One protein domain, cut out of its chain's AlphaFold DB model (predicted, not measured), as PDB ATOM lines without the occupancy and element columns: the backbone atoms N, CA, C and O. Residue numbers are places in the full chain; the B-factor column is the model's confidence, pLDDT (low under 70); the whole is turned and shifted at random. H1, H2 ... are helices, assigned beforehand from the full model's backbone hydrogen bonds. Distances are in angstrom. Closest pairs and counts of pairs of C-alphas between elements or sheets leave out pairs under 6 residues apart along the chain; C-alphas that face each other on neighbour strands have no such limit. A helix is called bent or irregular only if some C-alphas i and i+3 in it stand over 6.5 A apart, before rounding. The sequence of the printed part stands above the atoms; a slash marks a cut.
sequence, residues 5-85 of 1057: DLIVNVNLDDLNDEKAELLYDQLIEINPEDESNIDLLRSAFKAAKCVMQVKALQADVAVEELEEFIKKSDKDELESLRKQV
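What this domain is: This is residues 5 to 85 of the 1057 residues of an uncharacterized protein of Tetranychus urticae (UniProt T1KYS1). One very long helix, H3, makes the long axis, and a small head sits at the end where it begins: the short helices H1 and H2 pack on one side of its first part, H2 crossing it steeply. The rest of H3, residues 59 to 85, sticks out of this head as a bare arm and makes most of the length. The printed part has 81 residues, with three named helices in the order H1, H2, H3 and no named strand; the class is all helix. The whole is extended, with a radius of gyration of the C-alphas of 21.8 A and spans of 76 by 26 by 14 A.

How they stand to each other: H3, residues 38 to 85, touches both other helices. With its residues 44 to 54 alone it touches H2, residues 17 to 28; the closest C-alphas, those of Ala 20 and Val 51, are 5.2 A apart. H2 and H3 run opposite ways at a steep tilt of 54 degrees. With its residues 40 to 47 alone H3 touches H1, residues 5 to 8; the closest C-alphas, those of Val 8 and Ser 43, are 5.6 A apart. H1 and H2 are close but not clearly touching, with their closest C-alphas, those of Ile 7 and Leu 23, 7.4 A apart. In H2 every pair of O i and N i+4 is within hydrogen-bond range, while in H3 35 of 44 are. H1, with 4 residues, is too short for such a pair.

Where its parts are: H3 has 48 residues and measures 73.2 A from C-alpha 38 at (1.538, -15.603, -39.020) to C-alpha 85 at (56.269, -52.052, -6.786). H2 has 12 residues and measures 16.8 A from C-alpha 17 at (21.816, -34.297, -39.058) to C-alpha 28. H1 has 4 residues and measures 5.3 A, with C-alpha 5 at (9.380, -23.200, -49.427). None of the three helices is bent or irregular.

The domain as a whole: The outline is a rod, but only just. The two C-alphas farthest apart, those of Ser 36 and Val 85, are 75.8 A apart. Residues 33 to 38, of which 38 belongs to H3, stand free, and so do residues 59 to 85 of H3. Without these stretches the body has 48 residues and spans 27 by 19 by 14 A. The links H1 to H2, 8 residues, and H2 to H3, 9 residues, are short but not tight. The printed part has no cut. The mean pLDDT of the printed part is 77.3; it is under 70 at residue 12, residue 69 and residues 71 to 85.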
ATOM      1  N   ASP A   5       9.880 -21.943 -48.864       79.25
ATOM      2  CA  ASP A   5       9.380 -23.200 -49.427       79.25
ATOM      3  C   ASP A   5      10.102 -24.412 -48.829       79.25
ATOM      4  O   ASP A   5       9.488 -25.469 -48.638       79.25
ATOM      5  N   LEU A   6      11.383 -24.256 -48.473       78.69
ATOM      6  CA  LEU A   6      12.144 -25.288 -47.778       78.69
ATOM      7  C   LEU A   6      11.629 -25.489 -46.346       78.69
ATOM      8  O   LEU A   6      11.485 -26.630 -45.923       78.69
ATOM      9  N   ILE A   7      11.307 -24.401 -45.632       79.19
ATOM     10  CA  ILE A   7      10.848 -24.412 -44.228       79.19
ATOM     11  C   ILE A   7       9.418 -24.953 -44.097       79.19
ATOM     12  O   ILE A   7       9.118 -25.702 -43.166       79.19
ATOM     13  N   VAL A   8       8.525 -24.595 -45.022       82.25
ATOM     14  CA  VAL A   8       7.110 -25.003 -44.979       82.25
ATOM     15  C   VAL A   8       6.933 -26.484 -45.330       82.25
ATOM     16  O   VAL A   8       6.046 -27.139 -44.786       82.25
ATOM     17  N   ASN A   9       7.800 -27.039 -46.184       78.00
ATOM     18  CA  ASN A   9       7.698 -28.422 -46.661       78.00
ATOM     19  C   ASN A   9       8.578 -29.427 -45.891       78.00
ATOM     20  O   ASN A   9       8.731 -30.568 -46.335       78.00
ATOM     21  N   VAL A  10       9.162 -29.047 -44.745       78.75
ATOM     22  CA  VAL A  10       9.973 -29.971 -43.934       78.75
ATOM     23  C   VAL A  10       9.096 -31.090 -43.375       78.75
ATOM     24  O   VAL A  10       8.281 -30.879 -42.476       78.75
ATOM     25  N   ASN A  11       9.300 -32.309 -43.878       76.50
ATOM     26  CA  ASN A  11       8.709 -33.503 -43.290       76.50
ATOM     27  C   ASN A  11       9.474 -33.881 -42.012       76.50
ATOM     28  O   ASN A  11      10.667 -34.183 -42.061       76.50
ATOM     29  N   LEU A  12       8.778 -33.845 -40.876       69.06
ATOM     30  CA  LEU A  12       9.356 -33.942 -39.530       69.06
ATOM     31  C   LEU A  12      10.005 -35.308 -39.248       69.06
ATOM     32  O   LEU A  12      10.888 -35.391 -38.399       69.06
ATOM     33  N   ASP A  13       9.606 -36.350 -39.981       75.12
ATOM     34  CA  ASP A  13      10.076 -37.723 -39.769       75.12
ATOM     35  C   ASP A  13      11.369 -38.066 -40.545       75.12
ATOM     36  O   ASP A  13      12.022 -39.056 -40.229       75.12
ATOM     37  N   ASP A  14      11.781 -37.239 -41.520       77.06
ATOM     38  CA  ASP A  14      12.939 -37.487 -42.410       77.06
ATOM     39  C   ASP A  14      14.118 -36.514 -42.170       77.06
ATOM     40  O   ASP A  14      14.969 -36.290 -43.052       77.06
ATOM     41  N   LEU A  15      14.169 -35.892 -40.986       80.19
ATOM     42  CA  LEU A  15      15.192 -34.909 -40.637       80.19
ATOM     43  C   LEU A  15      16.490 -35.600 -40.186       80.19
ATOM     44  O   LEU A  15      16.582 -36.109 -39.073       80.19
ATOM     45  N   ASN A  16      17.496 -35.622 -41.063       83.19
ATOM     46  CA  ASN A  16      18.846 -36.091 -40.740       83.19
ATOM     47  C   ASN A  16      19.736 -34.937 -40.238       83.19
ATOM     48  O   ASN A  16      19.393 -33.765 -40.407       83.19
ATOM     49  N   ASP A  17      20.890 -35.272 -39.655       80.94
ATOM     50  CA  ASP A  17      21.816 -34.297 -39.058       80.94
ATOM     51  C   ASP A  17      22.220 -33.173 -40.028       80.94
ATOM     52  O   ASP A  17      22.205 -32.001 -39.657       80.94
ATOM     53  N   GLU A  18      22.493 -33.509 -41.293       82.69
ATOM     54  CA  GLU A  18      22.886 -32.537 -42.325       82.69
ATOM     55  C   GLU A  18      21.748 -31.566 -42.688       82.69
ATOM     56  O   GLU A  18      21.974 -30.366 -42.850       82.69
ATOM     57  N   LYS A  19      20.501 -32.050 -42.791       80.00
ATOM     58  CA  LYS A  19      19.335 -31.190 -43.062       80.00
ATOM     59  C   LYS A  19      18.958 -30.340 -41.855       80.00
ATOM     60  O   LYS A  19      18.514 -29.210 -42.036       80.00
ATOM     61  N   ALA A  20      19.120 -30.867 -40.642       82.38
ATOM     62  CA  ALA A  20      18.879 -30.110 -39.419       82.38
ATOM     63  C   ALA A  20      19.850 -28.923 -39.300       82.38
ATOM     64  O   ALA A  20      19.449 -27.855 -38.848       82.38
ATOM     65  N   GLU A  21      21.093 -29.088 -39.751       84.69
ATOM     66  CA  GLU A  21      22.106 -28.029 -39.763       84.69
ATOM     67  C   GLU A  21      21.818 -26.956 -40.823       84.69
ATOM     68  O   GLU A  21      21.812 -25.768 -40.511       84.69
ATOM     69  N   LEU A  22      21.430 -27.363 -42.036       83.88
ATOM     70  CA  LEU A  22      20.971 -26.439 -43.081       83.88
ATOM     71  C   LEU A  22      19.740 -25.617 -42.661       83.88
ATOM     72  O   LEU A  22      19.672 -24.421 -42.938       83.88
ATOM     73  N   LEU A  23      18.769 -26.238 -41.983       82.38
ATOM     74  CA  LEU A  23      17.595 -25.528 -41.462       82.38
ATOM     75  C   LEU A  23      17.940 -24.620 -40.280       82.38
ATOM     76  O   LEU A  23      17.325 -23.568 -40.137       82.38
ATOM     77  N   TYR A  24      18.906 -25.001 -39.439       86.44
ATOM     78  CA  TYR A  24      19.377 -24.162 -38.337       86.44
ATOM     79  C   TYR A  24      19.934 -22.832 -38.852       86.44
ATOM     80  O   TYR A  24      19.522 -21.774 -38.373       86.44
ATOM     81  N   ASP A  25      20.788 -22.885 -39.875       86.56
ATOM     82  CA  ASP A  25      21.378 -21.688 -40.481       86.56
ATOM     83  C   ASP A  25      20.304 -20.785 -41.109       86.56
ATOM     84  O   ASP A  25      20.333 -19.567 -40.940       86.56
ATOM     85  N   GLN A  26      19.294 -21.373 -41.762       82.25
ATOM     86  CA  GLN A  26      18.181 -20.615 -42.344       82.25
ATOM     87  C   GLN A  26      17.246 -19.998 -41.295       82.25
ATOM     88  O   GLN A  26      16.735 -18.902 -41.508       82.25
ATOM     89  N   LEU A  27      17.017 -20.675 -40.167       83.62
ATOM     90  CA  LEU A  27      16.154 -20.179 -39.090       83.62
ATOM     91  C   LEU A  27      16.789 -19.017 -38.313       83.62
ATOM     92  O   LEU A  27      16.056 -18.173 -37.802       83.62
ATOM     93  N   ILE A  28      18.123 -18.946 -38.241       85.88
ATOM     94  CA  ILE A  28      18.839 -17.825 -37.607       85.88
ATOM     95  C   ILE A  28      18.664 -16.521 -38.396       85.88
ATOM     96  O   ILE A  28      18.626 -15.447 -37.800       85.88
ATOM     97  N   GLU A  29      18.544 -16.599 -39.723       82.19
ATOM     98  CA  GLU A  29      18.398 -15.417 -40.583       82.19
ATOM     99  C   GLU A  29      16.978 -14.810 -40.573       82.19
ATOM    100  O   GLU A  29      16.764 -13.754 -41.170       82.19
ATOM    101  N   ILE A  30      15.997 -15.435 -39.905       82.31
ATOM    102  CA  ILE A  30      14.609 -14.946 -39.862       82.31
ATOM    103  C   ILE A  30      14.446 -13.899 -38.759       82.31
ATOM    104  O   ILE A  30      14.494 -14.223 -37.571       82.31
ATOM    105  N   ASN A  31      14.172 -12.650 -39.149       78.94
ATOM    106  CA  ASN A  31      13.768 -11.595 -38.220       78.94
ATOM    107  C   ASN A  31      12.234 -11.603 -38.039       78.94
ATOM    108  O   ASN A  31      11.514 -11.334 -39.003       78.94
ATOM    109  N   PRO A  32      11.700 -11.899 -36.839       70.81
ATOM    110  CA  PRO A  32      10.258 -12.029 -36.628       70.81
ATOM    111  C   PRO A  32       9.478 -10.711 -36.754       70.81
ATOM    112  O   PRO A  32       8.257 -10.755 -36.864       70.81
ATOM    113  N   GLU A  33      10.149  -9.555 -36.733       74.38
ATOM    114  CA  GLU A  33       9.502  -8.237 -36.846       74.38
ATOM    115  C   GLU A  33       9.151  -7.852 -38.295       74.38
ATOM    116  O   GLU A  33       8.242  -7.050 -38.505       74.38
ATOM    117  N   ASP A  34       9.820  -8.450 -39.287       70.81
ATOM    118  CA  ASP A  34       9.685  -8.072 -40.702       70.81
ATOM    119  C   ASP A  34       8.637  -8.913 -41.467       70.81
ATOM    120  O   ASP A  34       8.225  -8.539 -42.567       70.81
ATOM    121  N   GLU A  35       8.164 -10.031 -40.900       73.19
ATOM    122  CA  GLU A  35       7.291 -10.996 -41.589       73.19
ATOM    123  C   GLU A  35       5.840 -10.918 -41.076       73.19
ATOM    124  O   GLU A  35       5.513 -11.353 -39.973       73.19
ATOM    125  N   SER A  36       4.927 -10.378 -41.891       71.19
ATOM    126  CA  SER A  36       3.525 -10.135 -41.489       71.19
ATOM    127  C   SER A  36       2.638 -11.389 -41.543       71.19
ATOM    128  O   SER A  36       1.479 -11.352 -41.125       71.19
ATOM    129  N   ASN A  37       3.153 -12.502 -42.078       80.31
ATOM    130  CA  ASN A  37       2.393 -13.732 -42.275       80.31
ATOM    131  C   ASN A  37       2.580 -14.718 -41.106       80.31
ATOM    132  O   ASN A  37       3.575 -15.439 -41.001       80.31
ATOM    133  N   ILE A  38       1.567 -14.779 -40.239       78.44
ATOM    134  CA  ILE A  38       1.538 -15.603 -39.020       78.44
ATOM    135  C   ILE A  38       1.711 -17.107 -39.318       78.44
ATOM    136  O   ILE A  38       2.271 -17.837 -38.493       78.44
ATOM    137  N   ASP A  39       1.278 -17.590 -40.486       81.56
ATOM    138  CA  ASP A  39       1.363 -19.013 -40.837       81.56
ATOM    139  C   ASP A  39       2.785 -19.446 -41.238       81.56
ATOM    140  O   ASP A  39       3.203 -20.571 -40.932       81.56
ATOM    141  N   LEU A  40       3.571 -18.536 -41.824       82.19
ATOM    142  CA  LEU A  40       4.997 -18.754 -42.093       82.19
ATOM    143  C   LEU A  40       5.797 -18.799 -40.785       82.19
ATOM    144  O   LEU A  40       6.572 -19.731 -40.567       82.19
ATOM    145  N   LEU A  41       5.513 -17.883 -39.853       80.69
ATOM    146  CA  LEU A  41       6.108 -17.873 -38.510       80.69
ATOM    147  C   LEU A  41       5.788 -19.149 -37.716       80.69
ATOM    148  O   LEU A  41       6.672 -19.729 -37.084       80.69
ATOM    149  N   ARG A  42       4.545 -19.651 -37.780       83.38
ATOM    150  CA  ARG A  42       4.179 -20.944 -37.167       83.38
ATOM    151  C   ARG A  42       4.952 -22.116 -37.767       83.38
ATOM    152  O   ARG A  42       5.297 -23.046 -37.036       83.38
ATOM    153  N   SER A  43       5.206 -22.086 -39.073       82.38
ATOM    154  CA  SER A  43       5.954 -23.134 -39.776       82.38
ATOM    155  C   SER A  43       7.443 -23.093 -39.415       82.38
ATOM    156  O   SER A  43       8.002 -24.126 -39.048       82.38
ATOM    157  N   ALA A  44       8.047 -21.901 -39.357       83.06
ATOM    158  CA  ALA A  44       9.406 -21.706 -38.844       83.06
ATOM    159  C   ALA A  44       9.551 -22.172 -37.389       83.06
ATOM    160  O   ALA A  44      10.509 -22.864 -37.055       83.06
ATOM    161  N   PHE A  45       8.572 -21.885 -36.525       84.56
ATOM    162  CA  PHE A  45       8.620 -22.317 -35.126       84.56
ATOM    163  C   PHE A  45       8.557 -23.846 -34.977       84.56
ATOM    164  O   PHE A  45       9.238 -24.428 -34.127       84.56
ATOM    165  N   LYS A  46       7.768 -24.526 -35.823       84.81
ATOM    166  CA  LYS A  46       7.743 -25.997 -35.875       84.81
ATOM    167  C   LYS A  46       9.081 -26.567 -36.347       84.81
ATOM    168  O   LYS A  46       9.579 -27.493 -35.710       84.81
ATOM    169  N   ALA A  47       9.672 -25.997 -37.398       83.62
ATOM    170  CA  ALA A  47      10.988 -26.401 -37.886       83.62
ATOM    171  C   ALA A  47      12.077 -26.196 -36.813       83.62
ATOM    172  O   ALA A  47      12.845 -27.116 -36.534       83.62
ATOM    173  N   ALA A  48      12.074 -25.050 -36.122       85.00
ATOM    174  CA  ALA A  48      13.012 -24.740 -35.042       85.00
ATOM    175  C   ALA A  48      12.931 -25.739 -33.884       85.00
ATOM    176  O   ALA A  48      13.954 -26.237 -33.413       85.00
ATOM    177  N   LYS A  49      11.714 -26.102 -33.463       85.81
ATOM    178  CA  LYS A  49      11.510 -27.104 -32.412       85.81
ATOM    179  C   LYS A  49      12.157 -28.450 -32.764       85.81
ATOM    180  O   LYS A  49      12.750 -29.078 -31.891       85.81
ATOM    181  N   CYS A  50      12.061 -28.890 -34.016       82.75
ATOM    182  CA  CYS A  50      12.638 -30.163 -34.450       82.75
ATOM    183  C   CYS A  50      14.159 -30.105 -34.594       82.75
ATOM    184  O   CYS A  50      14.843 -31.017 -34.136       82.75
ATOM    185  N   VAL A  51      14.697 -29.004 -35.122       85.81
ATOM    186  CA  VAL A  51      16.148 -28.769 -35.155       85.81
ATOM    187  C   VAL A  51      16.739 -28.800 -33.737       85.81
ATOM    188  O   VAL A  51      17.762 -29.445 -33.510       85.81
ATOM    189  N   MET A  52      16.061 -28.198 -32.751       84.12
ATOM    190  CA  MET A  52      16.492 -28.249 -31.346       84.12
ATOM    191  C   MET A  52      16.496 -29.670 -30.766       84.12
ATOM    192  O   MET A  52      17.394 -30.005 -29.996       84.12
ATOM    193  N   GLN A  53      15.527 -30.516 -31.128       84.38
ATOM    194  CA  GLN A  53      15.485 -31.910 -30.669       84.38
ATOM    195  C   GLN A  53      16.648 -32.736 -31.230       84.38
ATOM    196  O   GLN A  53      17.261 -33.499 -30.485       84.38
ATOM    197  N   VAL A  54      17.001 -32.548 -32.505       85.19
ATOM    198  CA  VAL A  54      18.164 -33.215 -33.120       85.19
ATOM    199  C   VAL A  54      19.469 -32.746 -32.470       85.19
ATOM    200  O   VAL A  54      20.297 -33.573 -32.091       85.19
ATOM    201  N   LYS A  55      19.642 -31.435 -32.246       84.00
ATOM    202  CA  LYS A  55      20.839 -30.898 -31.574       84.00
ATOM    203  C   LYS A  55      20.960 -31.343 -30.108       84.00
ATOM    204  O   LYS A  55      22.078 -31.541 -29.639       84.00
ATOM    205  N   ALA A  56      19.849 -31.555 -29.400       82.56
ATOM    206  CA  ALA A  56      19.870 -32.126 -28.051       82.56
ATOM    207  C   ALA A  56      20.390 -33.576 -28.047       82.56
ATOM    208  O   ALA A  56      21.272 -33.902 -27.259       82.56
ATOM    209  N   LEU A  57      19.929 -34.412 -28.986       84.31
ATOM    210  CA  LEU A  57      20.422 -35.788 -29.131       84.31
ATOM    211  C   LEU A  57      21.916 -35.837 -29.491       84.31
ATOM    212  O   LEU A  57      22.643 -36.671 -28.962       84.31
ATOM    213  N   GLN A  58      22.395 -34.922 -30.343       82.69
ATOM    214  CA  GLN A  58      23.829 -34.806 -30.648       82.69
ATOM    215  C   GLN A  58      24.663 -34.467 -29.399       82.69
ATOM    216  O   GLN A  58      25.759 -35.000 -29.230       82.69
ATOM    217  N   ALA A  59      24.150 -33.604 -28.515       81.19
ATOM    218  CA  ALA A  59      24.826 -33.258 -27.268       81.19
ATOM    219  C   ALA A  59      24.895 -34.449 -26.298       81.19
ATOM    220  O   ALA A  59      25.948 -34.681 -25.706       81.19
ATOM    221  N   ASP A  60      23.817 -35.229 -26.183       81.69
ATOM    222  CA  ASP A  60      23.785 -36.420 -25.325       81.69
ATOM    223  C   ASP A  60      24.800 -37.480 -25.785       81.69
ATOM    224  O   ASP A  60      25.558 -38.005 -24.966       81.69
ATOM    225  N   VAL A  61      24.899 -37.734 -27.097       83.62
ATOM    226  CA  VAL A  61      25.895 -38.663 -27.666       83.62
ATOM    227  C   VAL A  61      27.325 -38.189 -27.383       83.62
ATOM    228  O   VAL A  61      28.171 -38.984 -26.973       83.62
ATOM    229  N   ALA A  62      27.603 -36.890 -27.531       79.25
ATOM    230  CA  ALA A  62      28.927 -36.336 -27.244       79.25
ATOM    231  C   ALA A  62      29.313 -36.452 -25.755       79.25
ATOM    232  O   ALA A  62      30.481 -36.685 -25.432       79.25
ATOM    233  N   VAL A  63      28.351 -36.308 -24.837       77.06
ATOM    234  CA  VAL A  63      28.578 -36.520 -23.397       77.06
ATOM    235  C   VAL A  63      28.900 -37.988 -23.112       77.06
ATOM    236  O   VAL A  63      29.845 -38.270 -22.374       77.06
ATOM    237  N   GLU A  64      28.180 -38.922 -23.732       80.94
ATOM    238  CA  GLU A  64      28.395 -40.359 -23.540       80.94
ATOM    239  C   GLU A  64      29.789 -40.806 -24.039       80.94
ATOM    240  O   GLU A  64      30.492 -41.553 -23.352       80.94
ATOM    241  N   GLU A  65      30.255 -40.263 -25.170       77.81
ATOM    242  CA  GLU A  65      31.615 -40.495 -25.684       77.81
ATOM    243  C   GLU A  65      32.710 -39.941 -24.751       77.81
ATOM    244  O   GLU A  65      33.747 -40.585 -24.537       77.81
ATOM    245  N   LEU A  66      32.487 -38.766 -24.147       73.44
ATOM    246  CA  LEU A  66      33.413 -38.171 -23.175       73.44
ATOM    247  C   LEU A  66      33.490 -38.990 -21.879       73.44
ATOM    248  O   LEU A  66      34.583 -39.190 -21.337       73.44
ATOM    249  N   GLU A  67      32.364 -39.520 -21.397       76.12
ATOM    250  CA  GLU A  67      32.340 -40.404 -20.230       76.12
ATOM    251  C   GLU A  67      33.088 -41.728 -20.475       76.12
ATOM    252  O   GLU A  67      33.740 -42.256 -19.563       76.12
ATOM    253  N   GLU A  68      33.042 -42.271 -21.695       75.88
ATOM    254  CA  GLU A  68      33.793 -43.478 -22.056       75.88
ATOM    255  C   GLU A  68      35.311 -43.223 -22.115       75.88
ATOM    256  O   GLU A  68      36.108 -44.083 -21.716       75.88
ATOM    257  N   PHE A  69      35.724 -42.027 -22.547       68.44
ATOM    258  CA  PHE A  69      37.129 -41.605 -22.549       68.44
ATOM    259  C   PHE A  69      37.711 -41.502 -21.132       68.44
ATOM    260  O   PHE A  69      38.814 -41.996 -20.878       68.44
ATOM    261  N   ILE A  70      36.954 -40.938 -20.183       71.19
ATOM    262  CA  ILE A  70      37.379 -40.812 -18.779       71.19
ATOM    263  C   ILE A  70      37.551 -42.199 -18.138       71.19
ATOM    264  O   ILE A  70      38.570 -42.472 -17.504       71.19
ATOM    265  N   LYS A  71      36.619 -43.131 -18.386       68.38
ATOM    266  CA  LYS A  71      36.697 -44.509 -17.858       68.38
ATOM    267  C   LYS A  71      37.890 -45.314 -18.398       68.38
ATOM    268  O   LYS A  71      38.331 -46.249 -17.725       68.38
ATOM    269  N   LYS A  72      38.416 -44.992 -19.589       66.56
ATOM    270  CA  LYS A  72      39.630 -45.623 -20.145       66.56
ATOM    271  C   LYS A  72      40.919 -45.046 -19.540       66.56
ATOM    272  O   LYS A  72      41.839 -45.818 -19.285       66.56
ATOM    273  N   SER A  73      40.958 -43.749 -19.226       58.78
ATOM    274  CA  SER A  73      42.140 -43.076 -18.658       58.78
ATOM    275  C   SER A  73      42.527 -43.587 -17.260       58.78
ATOM    276  O   SER A  73      43.700 -43.851 -17.003       58.78
ATOM    277  N   ASP A  74      41.556 -43.813 -16.369       59.50
ATOM    278  CA  ASP A  74      41.832 -44.221 -14.975       59.50
ATOM    279  C   ASP A  74      42.349 -45.669 -14.836       59.50
ATOM    280  O   ASP A  74      42.881 -46.067 -13.794       59.50
ATOM    281  N   LYS A  75      42.206 -46.490 -15.883       58.38
ATOM    282  CA  LYS A  75      42.571 -47.914 -15.854       58.38
ATOM    283  C   LYS A  75      44.046 -48.157 -16.197       58.38
ATOM    284  O   LYS A  75      44.651 -49.070 -15.635       58.38
ATOM    285  N   ASP A  76      44.635 -47.308 -17.038       60.06
ATOM    286  CA  ASP A  76      46.015 -47.457 -17.517       60.06
ATOM    287  C   ASP A  76      47.063 -46.946 -16.501       60.06
ATOM    288  O   ASP A  76      48.165 -47.499 -16.403       60.06
ATOM    289  N   GLU A  77      46.722 -45.962 -15.658       64.31
ATOM    290  CA  GLU A  77      47.633 -45.442 -14.620       64.31
ATOM    291  C   GLU A  77      47.811 -46.408 -13.428       64.31
ATOM    292  O   GLU A  77      48.918 -46.562 -12.896       64.31
ATOM    293  N   LEU A  78      46.761 -47.144 -13.047       60.34
ATOM    294  CA  LEU A  78      46.807 -48.122 -11.948       60.34
ATOM    295  C   LEU A  78      47.633 -49.380 -12.280       60.34
ATOM    296  O   LEU A  78      48.190 -50.019 -11.379       60.34
ATOM    297  N   GLU A  79      47.762 -49.729 -13.561       65.50
ATOM    298  CA  GLU A  79      48.522 -50.902 -14.012       65.50
ATOM    299  C   GLU A  79      50.030 -50.612 -14.177       65.50
ATOM    300  O   GLU A  79      50.866 -51.510 -14.025       65.50
ATOM    301  N   SER A  80      50.399 -49.341 -14.371       65.00
ATOM    302  CA  SER A  80      51.787 -48.853 -14.381       65.00
ATOM    303  C   SER A  80      52.420 -48.853 -12.979       65.00
ATOM    304  O   SER A  80      53.532 -49.357 -12.782       65.00
ATOM    305  N   LEU A  81      51.679 -48.389 -11.964       68.31
ATOM    306  CA  LEU A  81      52.154 -48.316 -10.574       68.31
ATOM    307  C   LEU A  81      52.342 -49.699  -9.926       68.31
ATOM    308  O   LEU A  81      53.271 -49.890  -9.137       68.31
ATOM    309  N   ARG A  82      51.539 -50.705 -10.303       65.88
ATOM    310  CA  ARG A  82      51.736 -52.093  -9.838       65.88
ATOM    311  C   ARG A  82      53.047 -52.709 -10.339       65.88
ATOM    312  O   ARG A  82      53.714 -53.397  -9.571       65.88
ATOM    313  N   LYS A  83      53.471 -52.414 -11.574       68.38
ATOM    314  CA  LYS A  83      54.715 -52.956 -12.158       68.38
ATOM    315  C   LYS A  83      55.990 -52.376 -11.526       68.38
ATOM    316  O   LYS A  83      57.010 -53.060 -11.496       68.38
ATOM    317  N   GLN A  84      55.948 -51.157 -10.977       67.12
ATOM    318  CA  GLN A  84      57.091 -50.565 -10.262       67.12
ATOM    319  C   GLN A  84      57.279 -51.136  -8.847       67.12
ATOM    320  O   GLN A  84      58.416 -51.310  -8.406       67.12
ATOM    321  N   VAL A  85      56.195 -51.488  -8.148       66.81
ATOM    322  CA  VAL A  85      56.269 -52.052  -6.786       66.81
ATOM    323  C   VAL A  85      56.844 -53.478  -6.783       66.81
ATOM    324  O   VAL A  85      57.594 -53.833  -5.871       66.81
TER     325      VAL A  85